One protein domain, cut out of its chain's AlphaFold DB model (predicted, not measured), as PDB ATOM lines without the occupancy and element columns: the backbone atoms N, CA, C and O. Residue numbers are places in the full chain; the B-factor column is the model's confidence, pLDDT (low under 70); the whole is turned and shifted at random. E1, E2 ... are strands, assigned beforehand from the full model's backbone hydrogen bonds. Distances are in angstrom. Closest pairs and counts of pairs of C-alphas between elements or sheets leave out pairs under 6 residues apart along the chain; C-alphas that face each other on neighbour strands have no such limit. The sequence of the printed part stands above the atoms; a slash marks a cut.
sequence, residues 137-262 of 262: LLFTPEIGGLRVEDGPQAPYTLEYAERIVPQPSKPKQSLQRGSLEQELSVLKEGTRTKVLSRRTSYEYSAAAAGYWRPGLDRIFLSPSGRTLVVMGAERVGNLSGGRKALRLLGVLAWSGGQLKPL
ATOM      1  N   LEU A 137      13.792 -25.418 -20.570       85.31
ATOM      2  CA  LEU A 137      14.668 -24.342 -20.137       85.31
ATOM      3  C   LEU A 137      14.673 -23.237 -21.195       85.31
ATOM      4  O   LEU A 137      14.763 -23.512 -22.396       85.31
ATOM      5  N   LEU A 138      14.600 -21.990 -20.737       80.19
ATOM      6  CA  LEU A 138      14.500 -20.801 -21.579       80.19
ATOM      7  C   LEU A 138      15.718 -19.902 -21.386       80.19
ATOM      8  O   LEU A 138      16.086 -19.593 -20.254       80.19
ATOM      9  N   PHE A 139      16.313 -19.442 -22.487       76.44
ATOM     10  CA  PHE A 139      17.308 -18.371 -22.431       76.44
ATOM     11  C   PHE A 139      16.646 -17.042 -22.066       76.44
ATOM     12  O   PHE A 139      15.596 -16.696 -22.615       76.44
ATOM     13  N   THR A 140      17.283 -16.268 -21.186       65.06
ATOM     14  CA  THR A 140      16.855 -14.897 -20.908       65.06
ATOM     15  C   THR A 140      17.564 -13.911 -21.852       65.06
ATOM     16  O   THR A 140      18.773 -14.031 -22.089       65.06
ATOM     17  N   PRO A 141      16.836 -12.932 -22.426       59.75
ATOM     18  CA  PRO A 141      17.408 -11.993 -23.386       59.75
ATOM     19  C   PRO A 141      18.504 -11.093 -22.800       59.75
ATOM     20  O   PRO A 141      19.317 -10.586 -23.569       59.75
ATOM     21  N   GLU A 142      18.541 -10.879 -21.477       60.84
ATOM     22  CA  GLU A 142      19.483  -9.930 -20.866       60.84
ATOM     23  C   GLU A 142      20.933 -10.433 -20.850       60.84
ATOM     24  O   GLU A 142      21.860  -9.629 -20.903       60.84
ATOM     25  N   ILE A 143      21.137 -11.750 -20.783       57.88
ATOM     26  CA  ILE A 143      22.464 -12.364 -20.601       57.88
ATOM     27  C   ILE A 143      22.807 -13.395 -21.679       57.88
ATOM     28  O   ILE A 143      23.972 -13.766 -21.799       57.88
ATOM     29  N   GLY A 144      21.833 -13.868 -22.471       66.38
ATOM     30  CA  GLY A 144      22.056 -14.897 -23.503       66.38
ATOM     31  C   GLY A 144      22.558 -16.236 -22.959       66.38
ATOM     32  O   GLY A 144      22.969 -17.110 -23.726       66.38
ATOM     33  N   GLY A 145      22.530 -16.381 -21.634       78.12
ATOM     34  CA  GLY A 145      23.054 -17.501 -20.882       78.12
ATOM     35  C   GLY A 145      21.949 -18.177 -20.081       78.12
ATOM     36  O   GLY A 145      21.083 -17.521 -19.509       78.12
ATOM     37  N   LEU A 146      21.996 -19.499 -20.034       84.06
ATOM     38  CA  LEU A 146      21.112 -20.353 -19.263       84.06
ATOM     39  C   LEU A 146      21.971 -21.172 -18.303       84.06
ATOM     40  O   LEU A 146      22.717 -22.059 -18.721       84.06
ATOM     41  N   ARG A 147      21.865 -20.875 -17.010       85.00
ATOM     42  CA  ARG A 147      22.538 -21.650 -15.970       85.00
ATOM     43  C   ARG A 147      21.770 -22.948 -15.729       85.00
ATOM     44  O   ARG A 147      20.568 -22.924 -15.481       85.00
ATOM     45  N   VAL A 148      22.473 -24.071 -15.805       83.56
ATOM     46  CA  VAL A 148      21.934 -25.400 -15.520       83.56
ATOM     47  C   VAL A 148      22.513 -25.871 -14.194       83.56
ATOM     48  O   VAL A 148      23.720 -26.084 -14.075       83.56
ATOM     49  N   GLU A 149      21.641 -25.994 -13.194       82.62
ATOM     50  CA  GLU A 149      22.025 -26.342 -11.818       82.62
ATOM     51  C   GLU A 149      21.789 -27.814 -11.472       82.62
ATOM     52  O   GLU A 149      22.427 -28.334 -10.563       82.62
ATOM     53  N   ASP A 150      20.950 -28.503 -12.248       71.25
ATOM     54  CA  ASP A 150      20.592 -29.903 -12.025       71.25
ATOM     55  C   ASP A 150      21.105 -30.801 -13.157       71.25
ATOM     56  O   ASP A 150      21.120 -30.412 -14.327       71.25
ATOM     57  N   GLY A 151      21.448 -32.044 -12.816       74.00
ATOM     58  CA  GLY A 151      21.805 -33.096 -13.768       74.00
ATOM     59  C   GLY A 151      23.255 -33.578 -13.642       74.00
ATOM     60  O   GLY A 151      24.044 -33.013 -12.888       74.00
ATOM     61  N   PRO A 152      23.642 -34.627 -14.391       74.00
ATOM     62  CA  PRO A 152      24.885 -35.367 -14.135       74.00
ATOM     63  C   PRO A 152      26.178 -34.563 -14.313       74.00
ATOM     64  O   PRO A 152      27.232 -34.993 -13.858       74.00
ATOM     65  N   GLN A 153      26.120 -33.443 -15.037       83.06
ATOM     66  CA  GLN A 153      27.284 -32.624 -15.386       83.06
ATOM     67  C   GLN A 153      27.183 -31.180 -14.886       83.06
ATOM     68  O   GLN A 153      28.073 -30.383 -15.198       83.06
ATOM     69  N   ALA A 154      26.130 -30.858 -14.127       81.62
ATOM     70  CA  ALA A 154      25.937 -29.564 -13.485       81.62
ATOM     71  C   ALA A 154      27.012 -29.286 -12.405       81.62
ATOM     72  O   ALA A 154      27.584 -30.234 -11.861       81.62
ATOM     73  N   PRO A 155      27.295 -28.010 -12.078       88.50
ATOM     74  CA  PRO A 155      26.773 -26.815 -12.736       88.50
ATOM     75  C   PRO A 155      27.515 -26.498 -14.047       88.50
ATOM     76  O   PRO A 155      28.726 -26.686 -14.167       88.50
ATOM     77  N   TYR A 156      26.786 -25.973 -15.029       88.25
ATOM     78  CA  TYR A 156      27.346 -25.371 -16.244       88.25
ATOM     79  C   TYR A 156      26.405 -24.289 -16.776       88.25
ATOM     80  O   TYR A 156      25.224 -24.254 -16.433       88.25
ATOM     81  N   THR A 157      26.915 -23.412 -17.636       89.00
ATOM     82  CA  THR A 157      26.102 -22.413 -18.338       89.00
ATOM     83  C   THR A 157      26.055 -22.756 -19.817       89.00
ATOM     84  O   THR A 157      27.079 -23.048 -20.428       89.00
ATOM     85  N   LEU A 158      24.868 -22.736 -20.406       88.94
ATOM     86  CA  LEU A 158      24.691 -22.744 -21.851       88.94
ATOM     87  C   LEU A 158      24.625 -21.305 -22.337       88.94
ATOM     88  O   LEU A 158      23.951 -20.490 -21.723       88.94
ATOM     89  N   GLU A 159      25.294 -20.993 -23.435       88.56
ATOM     90  CA  GLU A 159      25.227 -19.691 -24.096       88.56
ATOM     91  C   GLU A 159      24.751 -19.888 -25.525       88.56
ATOM     92  O   GLU A 159      25.338 -20.685 -26.264       88.56
ATOM     93  N   TYR A 160      23.717 -19.151 -25.918       86.38
ATOM     94  CA  TYR A 160      23.198 -19.179 -27.277       86.38
ATOM     95  C   TYR A 160      23.337 -17.809 -27.934       86.38
ATOM     96  O   TYR A 160      22.833 -16.797 -27.439       86.38
ATOM     97  N   ALA A 161      24.029 -17.787 -29.068       85.88
ATOM     98  CA  ALA A 161      24.292 -16.575 -29.818       85.88
ATOM     99  C   ALA A 161      23.978 -16.765 -31.299       85.88
ATOM    100  O   ALA A 161      24.182 -17.833 -31.875       85.88
ATOM    101  N   GLU A 162      23.530 -15.691 -31.933       84.38
ATOM    102  CA  GLU A 162      23.255 -15.667 -33.363       84.38
ATOM    103  C   GLU A 162      23.827 -14.415 -34.027       84.38
ATOM    104  O   GLU A 162      23.999 -13.372 -33.393       84.38
ATOM    105  N   ARG A 163      24.141 -14.520 -35.318       85.06
ATOM    106  CA  ARG A 163      24.696 -13.436 -36.130       85.06
ATOM    107  C   ARG A 163      24.259 -13.576 -37.577       85.06
ATOM    108  O   ARG A 163      24.281 -14.666 -38.133       85.06
ATOM    109  N   ILE A 164      23.969 -12.460 -38.237       83.06
ATOM    110  CA  ILE A 164      23.834 -12.443 -39.695       83.06
ATOM    111  C   ILE A 164      25.191 -12.168 -40.334       83.06
ATOM    112  O   ILE A 164      25.823 -11.146 -40.059       83.06
ATOM    113  N   VAL A 165      25.597 -13.066 -41.226       85.00
ATOM    114  CA  VAL A 165      26.753 -12.922 -42.108       85.00
ATOM    115  C   VAL A 165      26.270 -12.446 -43.480       85.00
ATOM    116  O   VAL A 165      25.594 -13.208 -44.178       85.00
ATOM    117  N   PRO A 166      26.592 -11.205 -43.884       80.62
ATOM    118  CA  PRO A 166      26.281 -10.696 -45.215       80.62
ATOM    119  C   PRO A 166      26.850 -11.568 -46.332       80.62
ATOM    120  O   PRO A 166      27.977 -12.054 -46.235       80.62
ATOM    121  N   GLN A 167      26.105 -11.699 -47.427       78.19
ATOM    122  CA  GLN A 167      26.658 -12.106 -48.718       78.19
ATOM    123  C   GLN A 167      26.745 -10.886 -49.646       78.19
ATOM    124  O   GLN A 167      25.989  -9.926 -49.465       78.19
ATOM    125  N   PRO A 168      27.651 -10.894 -50.645       69.81
ATOM    126  CA  PRO A 168      27.734  -9.818 -51.625       69.81
ATOM    127  C   PRO A 168      26.368  -9.590 -52.277       69.81
ATOM    128  O   PRO A 168      25.716 -10.538 -52.724       69.81
ATOM    129  N   SER A 169      25.916  -8.337 -52.315       61.41
ATOM    130  CA  SER A 169      24.620  -8.002 -52.895       61.41
ATOM    131  C   SER A 169      24.602  -8.324 -54.390       61.41
ATOM    132  O   SER A 169      25.521  -7.985 -55.135       61.41
ATOM    133  N   LYS A 170      23.520  -8.956 -54.862       57.78
ATOM    134  CA  LYS A 170      23.182  -8.906 -56.288       57.78
ATOM    135  C   LYS A 170      22.496  -7.561 -56.556       57.78
ATOM    136  O   LYS A 170      21.625  -7.174 -55.773       57.78
ATOM    137  N   PRO A 171      22.852  -6.836 -57.628       53.47
ATOM    138  CA  PRO A 171      22.174  -5.588 -57.954       53.47
ATOM    139  C   PRO A 171      20.677  -5.858 -58.205       53.47
ATOM    140  O   PRO A 171      20.342  -6.818 -58.899       53.47
ATOM    141  N   LYS A 172      19.804  -4.981 -57.675       57.81
ATOM    142  CA  LYS A 172      18.325  -4.941 -57.831       57.81
ATOM    143  C   LYS A 172      17.436  -5.710 -56.825       57.81
ATOM    144  O   LYS A 172      16.314  -6.058 -57.180       57.81
ATOM    145  N   GLN A 173      17.850  -5.935 -55.573       57.81
ATOM    146  CA  GLN A 173      16.943  -6.463 -54.528       57.81
ATOM    147  C   GLN A 173      16.757  -5.469 -53.372       57.81
ATOM    148  O   GLN A 173      17.716  -4.841 -52.935       57.81
ATOM    149  N   SER A 174      15.516  -5.321 -52.890       61.34
ATOM    150  CA  SER A 174      15.158  -4.484 -51.731       61.34
ATOM    151  C   SER A 174      15.581  -5.100 -50.390       61.34
ATOM    152  O   SER A 174      15.754  -4.380 -49.410       61.34
ATOM    153  N   LEU A 175      15.779  -6.423 -50.352       64.44
ATOM    154  CA  LEU A 175      16.302  -7.179 -49.214       64.44
ATOM    155  C   LEU A 175      17.717  -7.677 -49.518       64.44
ATOM    156  O   LEU A 175      18.008  -8.109 -50.635       64.44
ATOM    157  N   GLN A 176      18.598  -7.624 -48.516       71.56
ATOM    158  CA  GLN A 176      19.932  -8.210 -48.609       71.56
ATOM    159  C   GLN A 176      19.867  -9.705 -48.294       71.56
ATOM    160  O   GLN A 176      19.036 -10.156 -47.504       71.56
ATOM    161  N   ARG A 177      20.763 -10.478 -48.908       76.38
ATOM    162  CA  ARG A 177      20.906 -11.914 -48.659       76.38
ATOM    163  C   ARG A 177      22.153 -12.178 -47.846       76.38
ATOM    164  O   ARG A 177      23.182 -11.533 -48.034       76.38
ATOM    165  N   GLY A 178      22.050 -13.126 -46.934       80.06
ATOM    166  CA  GLY A 178      23.118 -13.510 -46.035       80.06
ATOM    167  C   GLY A 178      22.932 -14.930 -45.535       80.06
ATOM    168  O   GLY A 178      22.186 -15.740 -46.093       80.06
ATOM    169  N   SER A 179      23.638 -15.240 -44.461       84.19
ATOM    170  CA  SER A 179      23.435 -16.462 -43.702       84.19
ATOM    171  C   SER A 179      23.256 -16.122 -42.231       84.19
ATOM    172  O   SER A 179      24.021 -15.328 -41.691       84.19
ATOM    173  N   LEU A 180      22.254 -16.711 -41.586       82.88
ATOM    174  CA  LEU A 180      22.116 -16.689 -40.140       82.88
ATOM    175  C   LEU A 180      23.038 -17.768 -39.570       82.88
ATOM    176  O   LEU A 180      22.873 -18.952 -39.853       82.88
ATOM    177  N   GLU A 181      24.040 -17.339 -38.816       86.69
ATOM    178  CA  GLU A 181      24.861 -18.188 -37.965       86.69
ATOM    179  C   GLU A 181      24.221 -18.295 -36.591       86.69
ATOM    180  O   GLU A 181      23.890 -17.281 -35.984       86.69
ATOM    181  N   GLN A 182      24.085 -19.521 -36.102       85.94
ATOM    182  CA  GLN A 182      23.588 -19.845 -34.770       85.94
ATOM    183  C   GLN A 182      24.649 -20.691 -34.071       85.94
ATOM    184  O   GLN A 182      25.169 -21.643 -34.662       85.94
ATOM    185  N   GLU A 183      24.990 -20.345 -32.835       88.94
ATOM    186  CA  GLU A 183      26.006 -21.018 -32.033       88.94
ATOM    187  C   GLU A 183      25.473 -21.305 -30.632       88.94
ATOM    188  O   GLU A 183      25.017 -20.398 -29.939       88.94
ATOM    189  N   LEU A 184      25.596 -22.562 -30.202       89.50
ATOM    190  CA  LEU A 184      25.439 -22.942 -28.803       89.50
ATOM    191  C   LEU A 184      26.807 -23.308 -28.234       89.50
ATOM    192  O   LEU A 184      27.537 -24.125 -28.810       89.50
ATOM    193  N   SER A 185      27.126 -22.735 -27.080       90.75
ATOM    194  CA  SER A 185      28.327 -23.032 -26.309       90.75
ATOM    195  C   SER A 185      27.987 -23.486 -24.895       90.75
ATOM    196  O   SER A 185      26.972 -23.096 -24.328       90.75
ATOM    197  N   VAL A 186      28.860 -24.311 -24.323       91.44
ATOM    198  CA  VAL A 186      28.867 -24.683 -22.907       91.44
ATOM    199  C   VAL A 186      30.020 -23.950 -22.238       91.44
ATOM    200  O   VAL A 186      31.162 -24.067 -22.679       91.44
ATOM    201  N   LEU A 187      29.734 -23.232 -21.161       90.12
ATOM    202  CA  LEU A 187      30.709 -22.659 -20.249       90.12
ATOM    203  C   LEU A 187      30.744 -23.502 -18.972       90.12
ATOM    204  O   LEU A 187      29.758 -23.582 -18.235       90.12
ATOM    205  N   LYS A 188      31.889 -24.134 -18.709       88.31
ATOM    206  CA  LYS A 188      32.141 -24.928 -17.501       88.31
ATOM    207  C   LYS A 188      33.548 -24.625 -17.001       88.31
ATOM    208  O   LYS A 188      34.482 -24.625 -17.796       88.31
ATOM    209  N   GLU A 189      33.679 -24.306 -15.712       87.06
ATOM    210  CA  GLU A 189      34.977 -24.017 -15.067       87.06
ATOM    211  C   GLU A 189      35.809 -22.953 -15.819       87.06
ATOM    212  O   GLU A 189      37.012 -23.086 -16.012       87.06
ATOM    213  N   GLY A 190      35.148 -21.900 -16.318       84.88
ATOM    214  CA  GLY A 190      35.793 -20.827 -17.088       84.88
ATOM    215  C   GLY A 190      36.155 -21.186 -18.535       84.88
ATOM    216  O   GLY A 190      36.600 -20.318 -19.282       84.88
ATOM    217  N   THR A 191      35.924 -22.428 -18.970       88.75
ATOM    218  CA  THR A 191      36.180 -22.872 -20.344       88.75
ATOM    219  C   THR A 191      34.902 -22.828 -21.173       88.75
ATOM    220  O   THR A 191      33.940 -23.544 -20.892       88.75
ATOM    221  N   ARG A 192      34.903 -22.007 -22.230       91.25
ATOM    222  CA  ARG A 192      33.819 -21.928 -23.219       91.25
ATOM    223  C   ARG A 192      34.089 -22.890 -24.374       91.25
ATOM    224  O   ARG A 192      35.044 -22.710 -25.124       91.25
ATOM    225  N   THR A 193      33.225 -23.881 -24.547       91.69
ATOM    226  CA  THR A 193      33.308 -24.876 -25.623       91.69
ATOM    227  C   THR A 193      32.099 -24.759 -26.535       91.69
ATOM    228  O   THR A 193      30.966 -24.905 -26.086       91.69
ATOM    229  N   LYS A 194      32.328 -24.546 -27.832       92.62
ATOM    230  CA  LYS A 194      31.266 -24.585 -28.840       92.62
ATOM    231  C   LYS A 194      30.797 -26.022 -29.061       92.62
ATOM    232  O   LYS A 194      31.617 -26.883 -29.372       92.62
ATOM    233  N   VAL A 195      29.492 -26.260 -28.957       91.19
ATOM    234  CA  VAL A 195      28.893 -27.607 -29.049       91.19
ATOM    235  C   VAL A 195      27.940 -27.769 -30.229       91.19
ATOM    236  O   VAL A 195      27.756 -28.878 -30.723       91.19
ATOM    237  N   LEU A 196      27.370 -26.668 -30.724       89.38
ATOM    238  CA  LEU A 196      26.508 -26.652 -31.900       89.38
ATOM    239  C   LEU A 196      26.798 -25.398 -32.720       89.38
ATOM    240  O   LEU A 196      26.959 -24.311 -32.167       89.38
ATOM    241  N   SER A 197      26.839 -25.543 -34.041       88.38
ATOM    242  CA  SER A 197      26.895 -24.410 -34.956       88.38
ATOM    243  C   SER A 197      26.107 -24.718 -36.217       88.38
ATOM    244  O   SER A 197      26.240 -25.804 -36.783       88.38
ATOM    245  N   ARG A 198      25.290 -23.765 -36.664       84.94
ATOM    246  CA  ARG A 198      24.484 -23.900 -37.876       84.94
ATOM    247  C   ARG A 198      24.544 -22.622 -38.697       84.94
ATOM    248  O   ARG A 198      24.541 -21.528 -38.141       84.94
ATOM    249  N   ARG A 199      24.560 -22.776 -40.023       85.06
ATOM    250  CA  ARG A 199      24.301 -21.700 -40.986       85.06
ATOM    251  C   ARG A 199      23.027 -21.997 -41.760       85.06
ATOM    252  O   ARG A 199      22.918 -23.069 -42.355       85.06
ATOM    253  N   THR A 200      22.105 -21.046 -41.804       78.69
ATOM    254  CA  THR A 200      20.934 -21.084 -42.692       78.69
ATOM    255  C   THR A 200      20.941 -19.871 -43.613       78.69
ATOM    256  O   THR A 200      21.441 -18.810 -43.251       78.69
ATOM    257  N   SER A 201      20.444 -20.019 -44.842       79.19
ATOM    258  CA  SER A 201      20.253 -18.871 -45.735       79.19
ATOM    259  C   SER A 201      19.225 -17.917 -45.137       79.19
ATOM    260  O   SER A 201      18.190 -18.365 -44.653       79.19
ATOM    261  N   TYR A 202      19.507 -16.616 -45.180       74.81
ATOM    262  CA  TYR A 202      18.700 -15.618 -44.486       74.81
ATOM    263  C   TYR A 202      18.564 -14.330 -45.304       74.81
ATOM    264  O   TYR A 202      19.544 -13.852 -45.881       74.81
ATOM    265  N   GLU A 203      17.365 -13.752 -45.342       74.31
ATOM    266  CA  GLU A 203      17.100 -12.451 -45.972       74.31
ATOM    267  C   GLU A 203      16.894 -11.381 -44.893       74.31
ATOM    268  O   GLU A 203      16.149 -11.585 -43.936       74.31
ATOM    269  N   TYR A 204      17.575 -10.239 -45.017       66.62
ATOM    270  CA  TYR A 204      17.652  -9.238 -43.950       66.62
ATOM    271  C   TYR A 204      17.680  -7.790 -44.457       66.62
ATOM    272  O   TYR A 204      17.948  -7.511 -45.629       66.62
ATOM    273  N   SER A 205      17.422  -6.853 -43.540       63.00
ATOM    274  CA  SER A 205      17.656  -5.419 -43.735       63.00
ATOM    275  C   SER A 205      19.053  -5.033 -43.235       63.00
ATOM    276  O   SER A 205      19.480  -5.480 -42.173       63.00
ATOM    277  N   ALA A 206      19.762  -4.177 -43.977       62.03
ATOM    278  CA  ALA A 206      21.188  -3.875 -43.776       62.03
ATOM    279  C   ALA A 206      21.600  -3.521 -42.328       62.03
ATOM    280  O   ALA A 206      22.714  -3.831 -41.919       62.03
ATOM    281  N   ALA A 207      20.698  -2.925 -41.539       60.81
ATOM    282  CA  ALA A 207      20.942  -2.515 -40.153       60.81
ATOM    283  C   ALA A 207      21.170  -3.676 -39.161       60.81
ATOM    284  O   ALA A 207      21.498  -3.433 -38.004       60.81
ATOM    285  N   ALA A 208      20.967  -4.928 -39.579       58.78
ATOM    286  CA  ALA A 208      20.889  -6.076 -38.682       58.78
ATOM    287  C   ALA A 208      22.064  -7.072 -38.812       58.78
ATOM    288  O   ALA A 208      22.009  -8.170 -38.256       58.78
ATOM    289  N   ALA A 209      23.111  -6.714 -39.563       65.31
ATOM    290  CA  ALA A 209      24.224  -7.603 -39.885       65.31
ATOM    291  C   ALA A 209      25.498  -7.365 -39.061       65.31
ATOM    292  O   ALA A 209      25.786  -6.249 -38.637       65.31
ATOM    293  N   GLY A 210      26.301  -8.424 -38.902       68.38
ATOM    294  CA  GLY A 210      27.708  -8.336 -38.494       68.38
ATOM    295  C   GLY A 210      28.016  -8.603 -37.018       68.38
ATOM    296  O   GLY A 210      29.118  -9.069 -36.726       68.38
ATOM    297  N   TYR A 211      27.065  -8.408 -36.103       73.19
ATOM    298  CA  TYR A 211      27.295  -8.583 -34.662       73.19
ATOM    299  C   TYR A 211      26.647  -9.859 -34.122       73.19
ATOM    300  O   TYR A 211      25.547 -10.230 -34.535       73.19
ATOM    301  N   TRP A 212      27.344 -10.519 -33.195       79.62
ATOM    302  CA  TRP A 212      26.761 -11.575 -32.371       79.62
ATOM    303  C   TRP A 212      25.804 -10.959 -31.363       79.62
ATOM    304  O   TRP A 212      26.113  -9.935 -30.754       79.62
ATOM    305  N   ARG A 213      24.660 -11.602 -31.168       76.50
ATOM    306  CA  ARG A 213      23.688 -11.214 -30.150       76.50
ATOM    307  C   ARG A 213      23.162 -12.435 -29.403       76.50
ATOM    308  O   ARG A 213      23.128 -13.514 -29.999       76.50
ATOM    309  N   PRO A 214      22.697 -12.260 -28.155       72.00
ATOM    310  CA  PRO A 214      21.882 -13.254 -27.473       72.00
ATOM    311  C   PRO A 214      20.704 -13.676 -28.351       72.00
ATOM    312  O   PRO A 214      19.960 -12.825 -28.851       72.00
ATOM    313  N   GLY A 215      20.542 -14.976 -28.560       68.12
ATOM    314  CA  GLY A 215      19.349 -15.507 -29.205       68.12
ATOM    315  C   GLY A 215      18.289 -15.945 -28.186       68.12
ATOM    316  O   GLY A 215      18.550 -16.008 -26.986       68.12
ATOM    317  N   LEU A 216      17.074 -16.231 -28.661       63.59
ATOM    318  CA  LEU A 216      15.949 -16.676 -27.826       63.59
ATOM    319  C   LEU A 216      15.594 -18.122 -28.160       63.59
ATOM    320  O   LEU A 216      14.840 -18.338 -29.106       63.59
ATOM    321  N   ASP A 217      16.066 -19.079 -27.365       72.19
ATOM    322  CA  ASP A 217      15.883 -20.499 -27.677       72.19
ATOM    323  C   ASP A 217      15.306 -21.320 -26.513       72.19
ATOM    324  O   ASP A 217      15.308 -20.908 -25.349       72.19
ATOM    325  N   ARG A 218      14.759 -22.488 -26.864       81.25
ATOM    326  CA  ARG A 218      14.175 -23.475 -25.953       81.25
ATOM    327  C   ARG A 218      15.068 -24.705 -25.916       81.25
ATOM    328  O   ARG A 218      15.418 -25.260 -26.959       81.25
ATOM    329  N   ILE A 219      15.388 -25.169 -24.720       87.69
ATOM    330  CA  ILE A 219      16.077 -26.441 -24.524       87.69
ATOM    331  C   ILE A 219      15.159 -27.375 -23.757       87.69
ATOM    332  O   ILE A 219      14.650 -27.023 -22.698       87.69
ATOM    333  N   PHE A 220      14.971 -28.580 -24.281       90.25
ATOM    334  CA  PHE A 220      14.216 -29.630 -23.609       90.25
ATOM    335  C   PHE A 220      15.178 -30.670 -23.052       90.25
ATOM    336  O   PHE A 220      15.988 -31.236 -23.791       90.25
ATOM    337  N   LEU A 221      15.085 -30.908 -21.747       90.31
ATOM    338  CA  LEU A 221      15.874 -31.915 -21.047       90.31
ATOM    339  C   LEU A 221      15.213 -33.287 -21.152       90.31
ATOM    340  O   LEU A 221      14.010 -33.426 -20.924       90.31
ATOM    341  N   SER A 222      16.010 -34.313 -21.431       92.00
ATOM    342  CA  SER A 222      15.566 -35.692 -21.248       92.00
ATOM    343  C   SER A 222      15.334 -36.002 -19.760       92.00
ATOM    344  O   SER A 222      15.842 -35.276 -18.900       92.00
ATOM    345  N   PRO A 223      14.597 -37.074 -19.416       90.44
ATOM    346  CA  PRO A 223      14.305 -37.419 -18.025       90.44
ATOM    347  C   PRO A 223      15.549 -37.581 -17.145       90.44
ATOM    348  O   PRO A 223      15.516 -37.211 -15.975       90.44
ATOM    349  N   SER A 224      16.659 -38.091 -17.693       89.44
ATOM    350  CA  SER A 224      17.922 -38.200 -16.948       89.44
ATOM    351  C   SER A 224      18.757 -36.911 -16.932       89.44
ATOM    352  O   SER A 224      19.779 -36.845 -16.248       89.44
ATOM    353  N   GLY A 225      18.381 -35.907 -17.732       87.38
ATOM    354  CA  GLY A 225      19.163 -34.691 -17.964       87.38
ATOM    355  C   GLY A 225      20.425 -34.899 -18.812       87.38
ATOM    356  O   GLY A 225      21.220 -33.970 -18.953       87.38
ATOM    357  N   ARG A 226      20.650 -36.100 -19.370       89.00
ATOM    358  CA  ARG A 226      21.842 -36.402 -20.187       89.00
ATOM    359  C   ARG A 226      21.735 -35.914 -21.625       89.00
ATOM    360  O   ARG A 226      22.773 -35.630 -22.226       89.00
ATOM    361  N   THR A 227      20.517 -35.828 -22.152       92.19
ATOM    362  CA  THR A 227      20.249 -35.418 -23.529       92.19
ATOM    363  C   THR A 227      19.477 -34.101 -23.542       92.19
ATOM    364  O   THR A 227      18.557 -33.884 -22.754       92.19
ATOM    365  N   LEU A 228      19.868 -33.213 -24.451       92.06
ATOM    366  CA  LEU A 228      19.303 -31.888 -24.666       92.06
ATOM    367  C   LEU A 228      18.780 -31.817 -26.098       92.06
ATOM    368  O   LEU A 228      19.540 -31.997 -27.049       92.06
ATOM    369  N   VAL A 229      17.499 -31.509 -26.263       92.62
ATOM    370  CA  VAL A 229      16.925 -31.157 -27.567       92.62
ATOM    371  C   VAL A 229      16.891 -29.637 -27.661       92.62
ATOM    372  O   VAL A 229      16.199 -28.979 -26.883       92.62
ATOM    373  N   VAL A 230      17.657 -29.082 -28.598       89.56
ATOM    374  CA  VAL A 230      17.804 -27.637 -28.794       89.56
ATOM    375  C   VAL A 230      16.872 -27.205 -29.919       89.56
ATOM    376  O   VAL A 230      17.084 -27.560 -31.084       89.56
ATOM    377  N   MET A 231      15.834 -26.443 -29.578       86.00
ATOM    378  CA  MET A 231      14.907 -25.867 -30.546       86.00
ATOM    379  C   MET A 231      15.050 -24.352 -30.573       86.00
ATOM    380  O   MET A 231      14.953 -23.691 -29.539       86.00
ATOM    381  N   GLY A 232      15.246 -23.814 -31.772       75.44
ATOM    382  CA  GLY A 232      15.488 -22.399 -31.973       75.44
ATOM    383  C   GLY A 232      14.366 -21.691 -32.693       75.44
ATOM    384  O   GLY A 232      13.746 -22.247 -33.602       75.44
ATOM    385  N   ALA A 233      14.101 -20.458 -32.275       69.00
ATOM    386  CA  ALA A 233      13.131 -19.597 -32.932       69.00
ATOM    387  C   ALA A 233      13.809 -18.835 -34.078       69.00
ATOM    388  O   ALA A 233      14.415 -17.784 -33.877       69.00
ATOM    389  N   GLU A 234      13.681 -19.335 -35.302       64.88
ATOM    390  CA  GLU A 234      14.101 -18.604 -36.490       64.88
ATOM    391  C   GLU A 234      13.113 -17.459 -36.747       64.88
ATOM    392  O   GLU A 234      11.912 -17.667 -36.929       64.88
ATOM    393  N   ARG A 235      13.598 -16.217 -36.734       62.78
ATOM    394  CA  ARG A 235      12.787 -15.064 -37.142       62.78
ATOM    395  C   ARG A 235      12.729 -15.064 -38.665       62.78
ATOM    396  O   ARG A 235      13.743 -14.867 -39.310       62.78
ATOM    397  N   VAL A 236      11.568 -15.294 -39.261       51.62
ATOM    398  CA  VAL A 236      11.384 -15.195 -40.714       51.62
ATOM    399  C   VAL A 236      10.958 -13.764 -41.041       51.62
ATOM    400  O   VAL A 236       9.862 -13.335 -40.675       51.62
ATOM    401  N   GLY A 237      11.834 -13.010 -41.709       51.34
ATOM    402  CA  GLY A 237      11.649 -11.581 -41.995       51.34
ATOM    403  C   GLY A 237      12.558 -10.691 -41.148       51.34
ATOM    404  O   GLY A 237      13.495 -11.175 -40.516       51.34
ATOM    405  N   ASN A 238      12.344  -9.370 -41.173       51.81
ATOM    406  CA  ASN A 238      13.219  -8.436 -40.459       51.81
ATOM    407  C   ASN A 238      13.408  -8.856 -38.984       51.81
ATOM    408  O   ASN A 238      12.519  -9.408 -38.329       51.81
ATOM    409  N   LEU A 239      14.599  -8.605 -38.444       52.78
ATOM    410  CA  LEU A 239      14.933  -9.027 -37.083       52.78
ATOM    411  C   LEU A 239      14.123  -8.311 -35.996       52.78
ATOM    412  O   LEU A 239      14.151  -8.743 -34.845       52.78
ATOM    413  N   SER A 240      13.394  -7.258 -36.360       49.19
ATOM    414  CA  SER A 240      12.581  -6.423 -35.481       49.19
ATOM    415  C   SER A 240      11.097  -6.815 -35.409       49.19
ATOM    416  O   SER A 240      10.396  -6.257 -34.572       49.19
ATOM    417  N   GLY A 241      10.603  -7.762 -36.217       48.66
ATOM    418  CA  GLY A 241       9.164  -8.070 -36.246       48.66
ATOM    419  C   GLY A 241       8.714  -9.234 -37.135       48.66
ATOM    420  O   GLY A 241       7.513  -9.396 -37.347       48.66
ATOM    421  N   GLY A 242       9.636 -10.043 -37.669       54.41
ATOM    422  CA  GLY A 242       9.298 -11.242 -38.440       54.41
ATOM    423  C   GLY A 242       8.533 -12.310 -37.640       54.41
ATOM    424  O   GLY A 242       8.621 -12.373 -36.410       54.41
ATOM    425  N   ARG A 243       7.799 -13.186 -38.343       59.22
ATOM    426  CA  ARG A 243       7.143 -14.351 -37.722       59.22
ATOM    427  C   ARG A 243       8.215 -15.259 -37.129       59.22
ATOM    428  O   ARG A 243       9.201 -15.559 -37.796       59.22
ATOM    429  N   LYS A 244       8.031 -15.700 -35.889       64.81
ATOM    430  CA  LYS A 244       8.937 -16.658 -35.254       64.81
ATOM    431  C   LYS A 244       8.506 -18.075 -35.619       64.81
ATOM    432  O   LYS A 244       7.360 -18.456 -35.395       64.81
ATOM    433  N   ALA A 245       9.436 -18.817 -36.188       71.69
ATOM    434  CA  ALA A 245       9.296 -20.197 -36.601       71.69
ATOM    435  C   ALA A 245      10.181 -21.073 -35.718       71.69
ATOM    436  O   ALA A 245      11.371 -20.806 -35.581       71.69
ATOM    437  N   LEU A 246       9.629 -22.125 -35.127       79.00
ATOM    438  CA  LEU A 246      10.419 -23.069 -34.353       79.00
ATOM    439  C   LEU A 246      11.124 -24.060 -35.283       79.00
ATOM    440  O   LEU A 246      10.508 -24.641 -36.182       79.00
ATOM    441  N   ARG A 247      12.415 -24.270 -35.028       83.06
ATOM    442  CA  ARG A 247      13.291 -25.176 -35.766       83.06
ATOM    443  C   ARG A 247      14.059 -26.079 -34.809       83.06
ATOM    444  O   ARG A 247      14.544 -25.620 -33.781       83.06
ATOM    445  N   LEU A 248      14.241 -27.349 -35.165       87.38
ATOM    446  CA  LEU A 248      15.173 -28.230 -34.453       87.38
ATOM    447  C   LEU A 248      16.604 -27.852 -34.859       87.38
ATOM    448  O   LEU A 248      16.991 -28.028 -36.019       87.38
ATOM    449  N   LEU A 249      17.382 -27.295 -33.928       85.31
ATOM    450  CA  LEU A 249      18.764 -26.883 -34.188       85.31
ATOM    451  C   LEU A 249      19.737 -28.046 -34.045       85.31
ATOM    452  O   LEU A 249      20.661 -28.159 -34.850       85.31
ATOM    453  N   GLY A 250      19.511 -28.904 -33.055       89.25
ATOM    454  CA  GLY A 250      20.323 -30.085 -32.816       89.25
ATOM    455  C   GLY A 250      19.878 -30.845 -31.575       89.25
ATOM    456  O   GLY A 250      19.090 -30.353 -30.767       89.25
ATOM    457  N   VAL A 251      20.415 -32.050 -31.432       92.81
ATOM    458  CA  VAL A 251      20.257 -32.880 -30.238       92.81
ATOM    459  C   VAL A 251      21.644 -33.173 -29.711       92.81
ATOM    460  O   VAL A 251      22.529 -33.544 -30.477       92.81
ATOM    461  N   LEU A 252      21.848 -32.934 -28.423       92.75
ATOM    462  CA  LEU A 252      23.144 -33.028 -27.776       92.75
ATOM    463  C   LEU A 252      23.063 -34.027 -26.631       92.75
ATOM    464  O   LEU A 252      22.077 -34.034 -25.902       92.75
ATOM    465  N   ALA A 253      24.105 -34.818 -26.424       92.44
ATOM    466  CA  ALA A 253      24.220 -35.705 -25.279       92.44
ATOM    467  C   ALA A 253      25.587 -35.580 -24.613       92.44
ATOM    468  O   ALA A 253      26.604 -35.292 -25.254       92.44
ATOM    469  N   TRP A 254      25.606 -35.808 -23.305       88.88
ATOM    470  CA  TRP A 254      26.846 -35.900 -22.551       88.88
ATOM    471  C   TRP A 254      27.585 -37.195 -22.895       88.88
ATOM    472  O   TRP A 254      27.096 -38.298 -22.665       88.88
ATOM    473  N   SER A 255      28.796 -37.045 -23.422       86.56
ATOM    474  CA  SER A 255      29.736 -38.132 -23.681       86.56
ATOM    475  C   SER A 255      30.990 -37.884 -22.848       86.56
ATOM    476  O   SER A 255      31.903 -37.168 -23.271       86.56
ATOM    477  N   GLY A 256      31.030 -38.471 -21.650       83.31
ATOM    478  CA  GLY A 256      32.008 -38.104 -20.626       83.31
ATOM    479  C   GLY A 256      31.733 -36.693 -20.093       83.31
ATOM    480  O   GLY A 256      30.579 -36.320 -19.901       83.31
ATOM    481  N   GLY A 257      32.784 -35.892 -19.892       83.50
ATOM    482  CA  GLY A 257      32.678 -34.499 -19.431       83.50
ATOM    483  C   GLY A 257      32.369 -33.471 -20.527       83.50
ATOM    484  O   GLY A 257      32.512 -32.275 -20.289       83.50
ATOM    485  N   GLN A 258      32.000 -33.907 -21.737       86.81
ATOM    486  CA  GLN A 258      31.739 -33.034 -22.884       86.81
ATOM    487  C   GLN A 258      30.343 -33.265 -23.454       86.81
ATOM    488  O   GLN A 258      29.905 -34.405 -23.607       86.81
ATOM    489  N   LEU A 259      29.681 -32.174 -23.825       89.12
ATOM    490  CA  LEU A 259      28.397 -32.202 -24.505       89.12
ATOM    491  C   LEU A 259      28.628 -32.222 -26.023       89.12
ATOM    492  O   LEU A 259      29.353 -31.374 -26.544       89.12
ATOM    493  N   LYS A 260      28.052 -33.200 -26.728       90.50
ATOM    494  CA  LYS A 260      28.300 -33.435 -28.161       90.50
ATOM    495  C   LYS A 260      27.003 -33.694 -28.932       90.50
ATOM    496  O   LYS A 260      26.073 -34.230 -28.337       90.50
ATOM    497  N   PRO A 261      26.943 -33.367 -30.235       91.25
ATOM    498  CA  PRO A 261      25.830 -33.769 -31.094       91.25
ATOM    499  C   PRO A 261      25.611 -35.285 -31.133       91.25
ATOM    500  O   PRO A 261      26.586 -36.041 -31.169       91.25
ATOM    501  N   LEU A 262      24.335 -35.689 -31.136       88.81
ATOM    502  CA  LEU A 262      23.859 -37.046 -31.427       88.81
ATOM    503  C   LEU A 262      23.548 -37.229 -32.915       88.81
ATOM    504  O   LEU A 262      22.899 -36.330 -33.504       88.81
TER     505      LEU A 262
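Overview. This is residues 137 to 262 of the 262 residues of an uncharacterized protein of Stigmatella erecta (UniProt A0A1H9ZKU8). Two strongly twisted sheets of four strands lie face to face as an elongated sandwich, E1 to E4 making one layer and E5 to E8 the other, with edge strands E4 and E8 drawn close along one side. The long link from E4 to E5 carries the chain from one layer to the other, and the link from E2 to E3 lies at one far end. The printed part has 126 residues with no named helix and eight named strands, E1 to E8 in chain order; the sheets have the orders E1 - E2 - E3 - E4 and E5 - E6 - E7 - E8, both antiparallel, and the class is all strand. The whole is compact by its radius of gyration of the C-alphas, 15.8 A, yet elongated in outline, spanning 54 by 28 by 26 A.

Along the chain. E1 is residues 145 to 148, beginning at C-alpha 145 at (23.054, -17.501, -20.882). E2, residues 156 to 166, is 32.5 A long. E3, residues 176 to 188, is 37.4 A long. E4, residues 191 to 204, is 33.0 A long and bends by 80 degrees at residue 201. E5 is residues 217 to 221, with C-alpha 217 at (15.883, -20.499, -27.677). E6, residues 227 to 236, is 28.0 A long, and E7, residues 243 to 255, is 35.7 A long. E8, residues 258 to 261, ends at C-alpha 261 at (25.830, -33.769, -31.094).

Arrangement. The strands E1 E2 E3 E4 form a meander, each strand the antiparallel neighbour of the one before. In hairpin E1 and E2, N 146 and O 158 are 2.8 A apart; in E2 and E3, N 161 and O 183, 2.9 A; in E3 and E4, N 182 and O 198, 2.9 A. Residues 213 to 214 pair antiparallel with residues 161 to 162 of E2. E5 E6 E7 E8 form a second meander: N 220 and O 229 are 2.9 A apart, N 234 and O 245 2.8 A, and N 253 and O 260 2.8 A. Residues 137 to 138 pair antiparallel with residues 218 to 219 of E5. The sheets' strands stand at 24 degrees to each other. The closest C-alphas of E4 and E8 are those of Val 195 and Lys 260, 5.9 A apart. E4 and E6 are near each other, with 7 pairs of C-alphas within 10 A. E1 and E5 are apart.

Size, cuts and confidence. The two C-alphas farthest apart, those of Pro 152 and Lys 172, are 53.6 A apart. The printed part has no cut, and its one long link, E4 to E5, has 12 residues. The mean pLDDT of the printed part is 78.2, and 34 residues are under 70, among them residues 168 to 175 and residues 233 to 244.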